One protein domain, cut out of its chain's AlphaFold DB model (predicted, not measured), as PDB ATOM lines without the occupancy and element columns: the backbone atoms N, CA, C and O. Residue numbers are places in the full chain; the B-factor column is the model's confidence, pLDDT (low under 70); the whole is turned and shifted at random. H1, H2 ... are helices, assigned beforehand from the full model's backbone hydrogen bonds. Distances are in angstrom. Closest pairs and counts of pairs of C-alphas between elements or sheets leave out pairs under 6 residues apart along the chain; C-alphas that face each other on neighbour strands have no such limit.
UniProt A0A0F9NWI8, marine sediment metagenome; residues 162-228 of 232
ATOM      1  N   THR A 162     270.136 260.822 423.041       86.00
ATOM      2  CA  THR A 162     271.278 261.426 423.743       86.00
ATOM      3  C   THR A 162     271.760 260.573 424.921       86.00
ATOM      4  O   THR A 162     272.961 260.402 425.102       86.00
ATOM      5  N   GLU A 163     270.840 259.974 425.683       88.94
ATOM      6  CA  GLU A 163     271.164 259.063 426.789       88.94
ATOM      7  C   GLU A 163     271.783 257.753 426.274       88.94
ATOM      8  O   GLU A 163     272.737 257.251 426.866       88.94
ATOM      9  N   TRP A 164     271.290 257.220 425.149       91.88
ATOM     10  CA  TRP A 164     271.875 256.039 424.501       91.88
ATOM     11  C   TRP A 164     273.283 256.298 423.956       91.88
ATOM     12  O   TRP A 164     274.144 255.434 424.096       91.88
ATOM     13  N   ASN A 165     273.540 257.480 423.390       88.75
ATOM     14  CA  ASN A 165     274.878 257.883 422.940       88.75
ATOM     15  C   ASN A 165     275.860 257.957 424.086       88.75
ATOM     16  O   ASN A 165     276.950 257.396 424.012       88.75
ATOM     17  N   TRP A 166     275.446 258.638 425.149       88.81
ATOM     18  CA  TRP A 166     276.242 258.747 426.351       88.81
ATOM     19  C   TRP A 166     276.549 257.348 426.913       88.81
ATOM     20  O   TRP A 166     277.712 257.048 427.166       88.81
ATOM     21  N   LEU A 167     275.561 256.443 426.972       92.12
ATOM     22  CA  LEU A 167     275.780 255.060 427.411       92.12
ATOM     23  C   LEU A 167     276.737 254.307 426.476       92.12
ATOM     24  O   LEU A 167     277.623 253.616 426.952       92.12
ATOM     25  N   LYS A 168     276.601 254.452 425.154       90.12
ATOM     26  CA  LYS A 168     277.485 253.812 424.166       90.12
ATOM     27  C   LYS A 168     278.945 254.246 424.320       90.12
ATOM     28  O   LYS A 168     279.834 253.428 424.104       90.12
ATOM     29  N   ILE A 169     279.182 255.515 424.650       89.38
ATOM     30  CA  ILE A 169     280.527 256.083 424.804       89.38
ATOM     31  C   ILE A 169     281.115 255.718 426.170       89.38
ATOM     32  O   ILE A 169     282.240 255.235 426.231       89.38
ATOM     33  N   GLN A 170     280.360 255.941 427.249       89.44
ATOM     34  CA  GLN A 170     280.857 255.789 428.620       89.44
ATOM     35  C   GLN A 170     280.815 254.335 429.112       89.44
ATOM     36  O   GLN A 170     281.698 253.913 429.849       89.44
ATOM     37  N   HIS A 171     279.824 253.556 428.666       94.00
ATOM     38  CA  HIS A 171     279.576 252.163 429.067       94.00
ATOM     39  C   HIS A 171     279.271 251.275 427.847       94.00
ATOM     40  O   HIS A 171     278.153 250.760 427.692       94.00
ATOM     41  N   PRO A 172     280.234 251.104 426.919       93.00
ATOM     42  CA  PRO A 172     280.021 250.352 425.682       93.00
ATOM     43  C   PRO A 172     279.623 248.889 425.928       93.00
ATOM     44  O   PRO A 172     278.960 248.276 425.091       93.00
ATOM     45  N   ASP A 173     280.018 248.314 427.060       95.81
ATOM     46  CA  ASP A 173     279.613 246.996 427.542       95.81
ATOM     47  C   ASP A 173     278.122 246.948 427.914       95.81
ATOM     48  O   ASP A 173     277.412 246.065 427.430       95.81
ATOM     49  N   LEU A 174     277.612 247.929 428.668       97.19
ATOM     50  CA  LEU A 174     276.184 248.034 428.994       97.19
ATOM     51  C   LEU A 174     275.334 248.305 427.750       97.19
ATOM     52  O   LEU A 174     274.239 247.756 427.610       97.19
ATOM     53  N   PHE A 175     275.841 249.106 426.809       96.06
ATOM     54  CA  PHE A 175     275.185 249.316 425.519       96.06
ATOM     55  C   PHE A 175     275.090 248.015 424.705       96.06
ATOM     56  O   PHE A 175     274.024 247.678 424.184       96.06
ATOM     57  N   LYS A 176     276.180 247.238 424.632       95.75
ATOM     58  CA  LYS A 176     276.182 245.911 423.989       95.75
ATOM     59  C   LYS A 176     275.232 244.944 424.686       95.75
ATOM     60  O   LYS A 176     274.541 244.181 424.012       95.75
ATOM     61  N   ASP A 177     275.162 244.985 426.011       97.62
ATOM     62  CA  ASP A 177     274.240 244.140 426.760       97.62
ATOM     63  C   ASP A 177     272.770 244.517 426.509       97.62
ATOM     64  O   ASP A 177     271.934 243.634 426.329       97.62
ATOM     65  N   ALA A 178     272.455 245.810 426.390       97.31
ATOM     66  CA  ALA A 178     271.128 246.265 425.980       97.31
ATOM     67  C   ALA A 178     270.746 245.755 424.576       97.31
ATOM     68  O   ALA A 178     269.641 245.240 424.393       97.31
ATOM     69  N   LEU A 179     271.667 245.813 423.602       96.25
ATOM     70  CA  LEU A 179     271.461 245.228 422.268       96.25
ATOM     71  C   LEU A 179     271.225 243.714 422.335       96.25
ATOM     72  O   LEU A 179     270.352 243.185 421.646       96.25
ATOM     73  N   ARG A 180     271.974 243.008 423.188       97.25
ATOM     74  CA  ARG A 180     271.795 241.570 423.408       97.25
ATOM     75  C   ARG A 180     270.413 241.259 423.990       97.25
ATOM     76  O   ARG A 180     269.752 240.353 423.489       97.25
ATOM     77  N   LEU A 181     269.960 242.002 425.005       97.00
ATOM     78  CA  LEU A 181     268.620 241.845 425.591       97.00
ATOM     79  C   LEU A 181     267.515 242.069 424.550       97.00
ATOM     80  O   LEU A 181     266.548 241.309 424.505       97.00
ATOM     81  N   GLU A 182     267.678 243.074 423.692       95.19
ATOM     82  CA  GLU A 182     266.772 243.327 422.571       95.19
ATOM     83  C   GLU A 182     266.740 242.132 421.593       95.19
ATOM     84  O   GLU A 182     265.663 241.642 421.238       95.19
ATOM     85  N   ASN A 183     267.908 241.576 421.255       96.19
ATOM     86  CA  ASN A 183     268.032 240.425 420.358       96.19
ATOM     87  C   ASN A 183     267.399 239.135 420.910       96.19
ATOM     88  O   ASN A 183     266.883 238.331 420.134       96.19
ATOM     89  N   LEU A 184     267.363 238.942 422.235       97.00
ATOM     90  CA  LEU A 184     266.703 237.775 422.838       97.00
ATOM     91  C   LEU A 184     265.217 237.693 422.464       97.00
ATOM     92  O   LEU A 184     264.709 236.589 422.219       97.00
ATOM     93  N   LEU A 185     264.526 238.839 422.400       95.75
ATOM     94  CA  LEU A 185     263.142 238.887 421.931       95.75
ATOM     95  C   LEU A 185     263.066 238.499 420.455       95.75
ATOM     96  O   LEU A 185     262.191 237.724 420.085       95.75
ATOM     97  N   TYR A 186     263.971 239.008 419.623       96.12
ATOM     98  CA  TYR A 186     263.946 238.773 418.177       96.12
ATOM     99  C   TYR A 186     264.232 237.323 417.807       96.12
ATOM    100  O   TYR A 186     263.570 236.775 416.940       96.12
ATOM    101  N   GLU A 187     265.149 236.664 418.504       95.81
ATOM    102  CA  GLU A 187     265.371 235.221 418.362       95.81
ATOM    103  C   GLU A 187     264.106 234.405 418.693       95.81
ATOM    104  O   GLU A 187     263.861 233.366 418.088       95.81
ATOM    105  N   ARG A 188     263.275 234.877 419.637       94.94
ATOM    106  CA  ARG A 188     261.990 234.244 419.985       94.94
ATOM    107  C   ARG A 188     260.861 234.636 419.021       94.94
ATOM    108  O   ARG A 188     259.949 233.841 418.809       94.94
ATOM    109  N   LYS A 189     260.882 235.870 418.514       95.38
ATOM    110  CA  LYS A 189     259.856 236.492 417.666       95.38
ATOM    111  C   LYS A 189     260.501 237.355 416.566       95.38
ATOM    112  O   LYS A 189     260.556 238.585 416.707       95.38
ATOM    113  N   PRO A 190     261.016 236.743 415.484       96.06
ATOM    114  CA  PRO A 190     261.773 237.452 414.448       96.06
ATOM    115  C   PRO A 190     261.004 238.603 413.792       96.06
ATOM    116  O   PRO A 190     261.585 239.630 413.445       96.06
ATOM    117  N   GLU A 191     259.681 238.485 413.696       95.75
ATOM    118  CA  GLU A 191     258.780 239.482 413.121       95.75
ATOM    119  C   GLU A 191     258.758 240.822 413.883       95.75
ATOM    120  O   GLU A 191     258.283 241.832 413.359       95.75
ATOM    121  N   TYR A 192     259.294 240.863 415.108       93.88
ATOM    122  CA  TYR A 192     259.394 242.080 415.920       93.88
ATOM    123  C   TYR A 192     260.683 242.875 415.668       93.88
ATOM    124  O   TYR A 192     260.722 244.056 416.020       93.88
ATOM    125  N   LYS A 193     261.700 242.279 415.023       93.00
ATOM    126  CA  LYS A 193     263.044 242.866 414.843       93.00
ATOM    127  C   LYS A 193     263.041 244.241 414.182       93.00
ATOM    128  O   LYS A 193     263.835 245.108 414.538       93.00
ATOM    129  N   GLU A 194     262.126 244.447 413.242       92.75
ATOM    130  CA  GLU A 194     261.995 245.703 412.502       92.75
ATOM    131  C   GLU A 194     260.988 246.680 413.124       92.75
ATOM    132  O   GLU A 194     260.948 247.848 412.731       92.75
ATOM    133  N   ARG A 195     260.174 246.208 414.080       92.19
ATOM    134  CA  ARG A 195     258.938 246.870 414.530       92.19
ATOM    135  C   ARG A 195     259.027 247.463 415.931       92.19
ATOM    136  O   ARG A 195     258.305 248.412 416.205       92.19
ATOM    137  N   THR A 196     259.854 246.905 416.818       94.12
ATOM    138  CA  THR A 196     259.960 247.379 418.207       94.12
ATOM    139  C   THR A 196     261.346 247.186 418.798       94.12
ATOM    140  O   THR A 196     262.072 246.294 418.373       94.12
ATOM    141  N   GLY A 197     261.686 247.988 419.803       94.25
ATOM    142  CA  GLY A 197     262.937 247.904 420.548       94.25
ATOM    143  C   GLY A 197     262.995 248.866 421.731       94.25
ATOM    144  O   GLY A 197     262.007 249.517 422.092       94.25
ATOM    145  N   LEU A 198     264.177 248.949 422.325       94.75
ATOM    146  CA  LEU A 198     264.496 249.731 423.514       94.75
ATOM    147  C   LEU A 198     264.590 251.239 423.249       94.75
ATOM    148  O   LEU A 198     264.537 252.029 424.188       94.75
ATOM    149  N   LEU A 199     264.678 251.682 421.995       93.19
ATOM    150  CA  LEU A 199     264.696 253.105 421.667       93.19
ATOM    151  C   LEU A 199     263.268 253.633 421.503       93.19
ATOM    152  O   LEU A 199     262.768 253.773 420.390       93.19
ATOM    153  N   MET A 200     262.585 253.904 422.617       91.25
ATOM    154  CA  MET A 200     261.219 254.447 422.618       91.25
ATOM    155  C   MET A 200     260.242 253.655 421.722       91.25
ATOM    156  O   MET A 200     259.393 254.231 421.044       91.25
ATOM    157  N   GLY A 201     260.377 252.324 421.696       92.38
ATOM    158  CA  GLY A 201     259.577 251.446 420.839       92.38
ATOM    159  C   GLY A 201     260.126 251.253 419.422       92.38
ATOM    160  O   GLY A 201     259.437 250.672 418.594       92.38
ATOM    161  N   LYS A 202     261.349 251.701 419.128       92.94
ATOM    162  CA  LYS A 202     262.083 251.416 417.886       92.94
ATOM    163  C   LYS A 202     263.287 250.510 418.174       92.94
ATOM    164  O   LYS A 202     263.845 250.603 419.269       92.94
ATOM    165  N   PRO A 203     263.714 249.671 417.213       93.62
ATOM    166  CA  PRO A 203     264.913 248.852 417.365       93.62
ATOM    167  C   PRO A 203     266.160 249.707 417.607       93.62
ATOM    168  O   PRO A 203     266.465 250.611 416.817       93.62
ATOM    169  N   LEU A 204     266.876 249.427 418.694       92.50
ATOM    170  CA  LEU A 204     268.097 250.137 419.066       92.50
ATOM    171  C   LEU A 204     269.213 249.873 418.047       92.50
ATOM    172  O   LEU A 204     269.942 250.795 417.680       92.50
ATOM    173  N   TRP A 205     269.295 248.648 417.514       89.31
ATOM    174  CA  TRP A 205     270.343 248.250 416.564       89.31
ATOM    175  C   TRP A 205     270.364 249.081 415.273       89.31
ATOM    176  O   TRP A 205     271.436 249.303 414.717       89.31
ATOM    177  N   LYS A 206     269.217 249.624 414.830       89.19
ATOM    178  CA  LYS A 206     269.137 250.515 413.651       89.19
ATOM    179  C   LYS A 206     269.955 251.795 413.800       89.19
ATOM    180  O   LYS A 206     270.246 252.460 412.815       89.19
ATOM    181  N   HIS A 207     270.306 252.134 415.032       82.31
ATOM    182  CA  HIS A 207     271.076 253.316 415.373       82.31
ATOM    183  C   HIS A 207     272.419 252.920 415.995       82.31
ATOM    184  O   HIS A 207     273.146 253.776 416.461       82.31
ATOM    185  N   ALA A 208     272.802 251.637 416.004       75.75
ATOM    186  CA  ALA A 208     274.050 251.215 416.635       75.75
ATOM    187  C   ALA A 208     275.295 251.795 415.937       75.75
ATOM    188  O   ALA A 208     276.276 252.102 416.614       75.75
ATOM    189  N   GLU A 209     275.252 251.988 414.617       68.06
ATOM    190  CA  GLU A 209     276.402 252.445 413.818       68.06
ATOM    191  C   GLU A 209     276.413 253.961 413.570       68.06
ATOM    192  O   GLU A 209     277.479 254.569 413.547       68.06
ATOM    193  N   GLY A 210     275.247 254.599 413.456       61.22
ATOM    194  CA  GLY A 210     275.133 256.021 413.131       61.22
ATOM    195  C   GLY A 210     274.751 256.875 414.330       61.22
ATOM    196  O   GLY A 210     273.596 257.280 414.415       61.22
ATOM    197  N   ILE A 211     275.688 257.159 415.243       52.47
ATOM    198  CA  ILE A 211     275.471 258.223 416.233       52.47
ATOM    199  C   ILE A 211     276.776 258.856 416.726       52.47
ATOM    200  O   ILE A 211     277.613 258.187 417.331       52.47
ATOM    201  N   GLN A 212     276.900 260.164 416.504       48.12
ATOM    202  CA  GLN A 212     277.786 261.074 417.226       48.12
ATOM    203  C   GLN A 212     276.923 262.199 417.785       48.12
ATOM    204  O   GLN A 212     276.074 262.694 417.059       48.12
ATOM    205  N   TYR A 213     277.145 262.571 419.042       45.44
ATOM    206  CA  TYR A 213     277.417 263.948 419.466       45.44
ATOM    207  C   TYR A 213     278.142 263.839 420.812       45.44
ATOM    208  O   TYR A 213     277.686 263.118 421.704       45.44
ATOM    209  N   GLU A 214     279.316 264.464 420.904       38.91
ATOM    210  CA  GLU A 214     280.090 264.579 422.141       38.91
ATOM    211  C   GLU A 214     279.248 265.268 423.217       38.91
ATOM    212  O   GLU A 214     278.538 266.228 422.925       38.91
ATOM    213  N   ILE A 215     279.327 264.788 424.457       45.41
ATOM    214  CA  ILE A 215     278.781 265.506 425.609       45.41
ATOM    215  C   ILE A 215     279.837 265.461 426.724       45.41
ATOM    216  O   ILE A 215     279.966 264.424 427.384       45.41
ATOM    217  N   PRO A 216     280.633 266.532 426.914       43.41
ATOM    218  CA  PRO A 216     281.450 266.729 428.107       43.41
ATOM    219  C   PRO A 216     280.563 267.053 429.322       43.41
ATOM    220  O   PRO A 216     279.351 267.188 429.195       43.41
ATOM    221  N   MET A 217     281.163 267.129 430.514       39.97
ATOM    222  CA  MET A 217     280.459 267.366 431.783       39.97
ATOM    223  C   MET A 217     279.422 268.495 431.697       39.97
ATOM    224  O   MET A 217     279.784 269.635 431.435       39.97
ATOM    225  N   LEU A 218     278.161 268.146 431.969       48.47
ATOM    226  CA  LEU A 218     276.996 268.996 431.742       48.47
ATOM    227  C   LEU A 218     276.966 270.214 432.689       48.47
ATOM    228  O   LEU A 218     276.871 270.054 433.908       48.47
ATOM    229  N   SER A 219     276.959 271.421 432.130       52.72
ATOM    230  CA  SER A 219     276.469 272.652 432.759       52.72
ATOM    231  C   SER A 219     274.954 272.572 433.041       52.72
ATOM    232  O   SER A 219     274.269 271.638 432.619       52.72
ATOM    233  N   GLU A 220     274.392 273.554 433.753       47.41
ATOM    234  CA  GLU A 220     272.950 273.621 434.061       47.41
ATOM    235  C   GLU A 220     272.073 273.632 432.788       47.41
ATOM    236  O   GLU A 220     271.031 272.973 432.712       47.41
ATOM    237  N   GLU A 221     272.551 274.308 431.743       51.41
ATOM    238  CA  GLU A 221     271.921 274.383 430.420       51.41
ATOM    239  C   GLU A 221     272.042 273.052 429.666       51.41
ATOM    240  O   GLU A 221     271.081 272.581 429.048       51.41
ATOM    241  N   GLU A 222     273.195 272.391 429.775       53.28
ATOM    242  CA  GLU A 222     273.427 271.096 429.147       53.28
ATOM    243  C   GLU A 222     272.612 269.990 429.840       53.28
ATOM    244  O   GLU A 222     272.057 269.129 429.156       53.28
ATOM    245  N   TYR A 223     272.430 270.039 431.167       54.38
ATOM    246  CA  TYR A 223     271.523 269.138 431.890       54.38
ATOM    247  C   TYR A 223     270.060 269.373 431.503       54.38
ATOM    248  O   TYR A 223     269.305 268.411 431.351       54.38
ATOM    249  N   SER A 224     269.635 270.624 431.302       52.53
ATOM    250  CA  SER A 224     268.290 270.933 430.799       52.53
ATOM    251  C   SER A 224     268.057 270.313 429.413       52.53
ATOM    252  O   SER A 224     267.069 269.602 429.201       52.53
ATOM    253  N   CYS A 225     269.021 270.451 428.502       46.81
ATOM    254  CA  CYS A 225     268.972 269.827 427.179       46.81
ATOM    255  C   CYS A 225     269.002 268.290 427.238       46.81
ATOM    256  O   CYS A 225     268.206 267.609 426.582       46.81
ATOM    257  N   TRP A 226     269.857 267.733 428.092       47.31
ATOM    258  CA  TRP A 226     270.058 266.296 428.258       47.31
ATOM    259  C   TRP A 226     268.881 265.593 428.959       47.31
ATOM    260  O   TRP A 226     268.428 264.535 428.515       47.31
ATOM    261  N   SER A 227     268.324 266.199 430.012       52.56
ATOM    262  CA  SER A 227     267.129 265.714 430.722       52.56
ATOM    263  C   SER A 227     265.841 265.963 429.937       52.56
ATOM    264  O   SER A 227     264.844 265.260 430.144       52.56
ATOM    265  N   GLY A 228     265.881 266.907 428.993       47.53
ATOM    266  CA  GLY A 228     264.795 267.174 428.075       47.53
ATOM    267  C   GLY A 228     263.827 268.272 428.464       47.53
ATOM    268  O   GLY A 228     262.685 268.210 428.009       47.53
TER     269      GLY A 228
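This is residues 162 to 228 of the 232 residues of a protein of marine sediment metagenome (UniProt A0A0F9NWI8). A long helix, H2, makes a corner with the shorter helix H1 near its first residues; from its last residue the chain folds back through a long stretch without a named element to the short helix H3, which packs on H2 partway along. A second long link then leads away to H4 at the opposite end of the long axis, where residues 219 to 224 stick out. The printed part has 67 residues with four named helices, in the order H1, H2, H3, H4, and no named strand; the class is all helix. The whole is loose, with a radius of gyration of the C-alphas of 13.8 A, and elongated, spanning 43 by 22 by 17 A.

H2, residues 172 to 188, touches H1, residues 162 to 170, with residues 174 to 175 alone. The closest C-alphas, of Lys 168 and Phe 175, are 5.2 A apart, and the two helices run opposite ways at a steep tilt of 64 degrees. H3, residues 204 to 207, only just touches H2, with 3 pairs of C-alphas within 8 A; of H2, residues 179 to 182 alone take part, and the closest C-alphas, of Leu 179 and Trp 205, are 6.6 A apart. H4, residues 220 to 227, is close to H1 but not clearly touching: their closest C-alphas, of Thr 162 and Trp 226, are 6.8 A apart, and their lines stand about perpendicular, at 81 degrees. H2 and H4 are apart, as are H1 and H3, and H3 and H4. Every O i to N i+4 pair is within hydrogen-bond range in H1 and H4, and 11 of 13 are in H2; H3 is too short for such a pair.

H2 is 24.8 A long, from C-alpha 172 at (280.021, 250.352, 425.682) to C-alpha 188 at (261.990, 234.244, 419.985). H1 measures 12.1 A, H3 5.7 A and H4 10.4 A, ending at C-alpha 227 at (267.129, 265.714, 430.722).

The C-alphas farthest apart, of Arg 188 and Glu 220, are 43.2 A apart. The printed part has no cut; the links H2 to H3, 15 residues, and H3 to H4, 12 residues, are long, and H1 to H2 is tight. Residues 209 to 228 have pLDDT under 70 in this model.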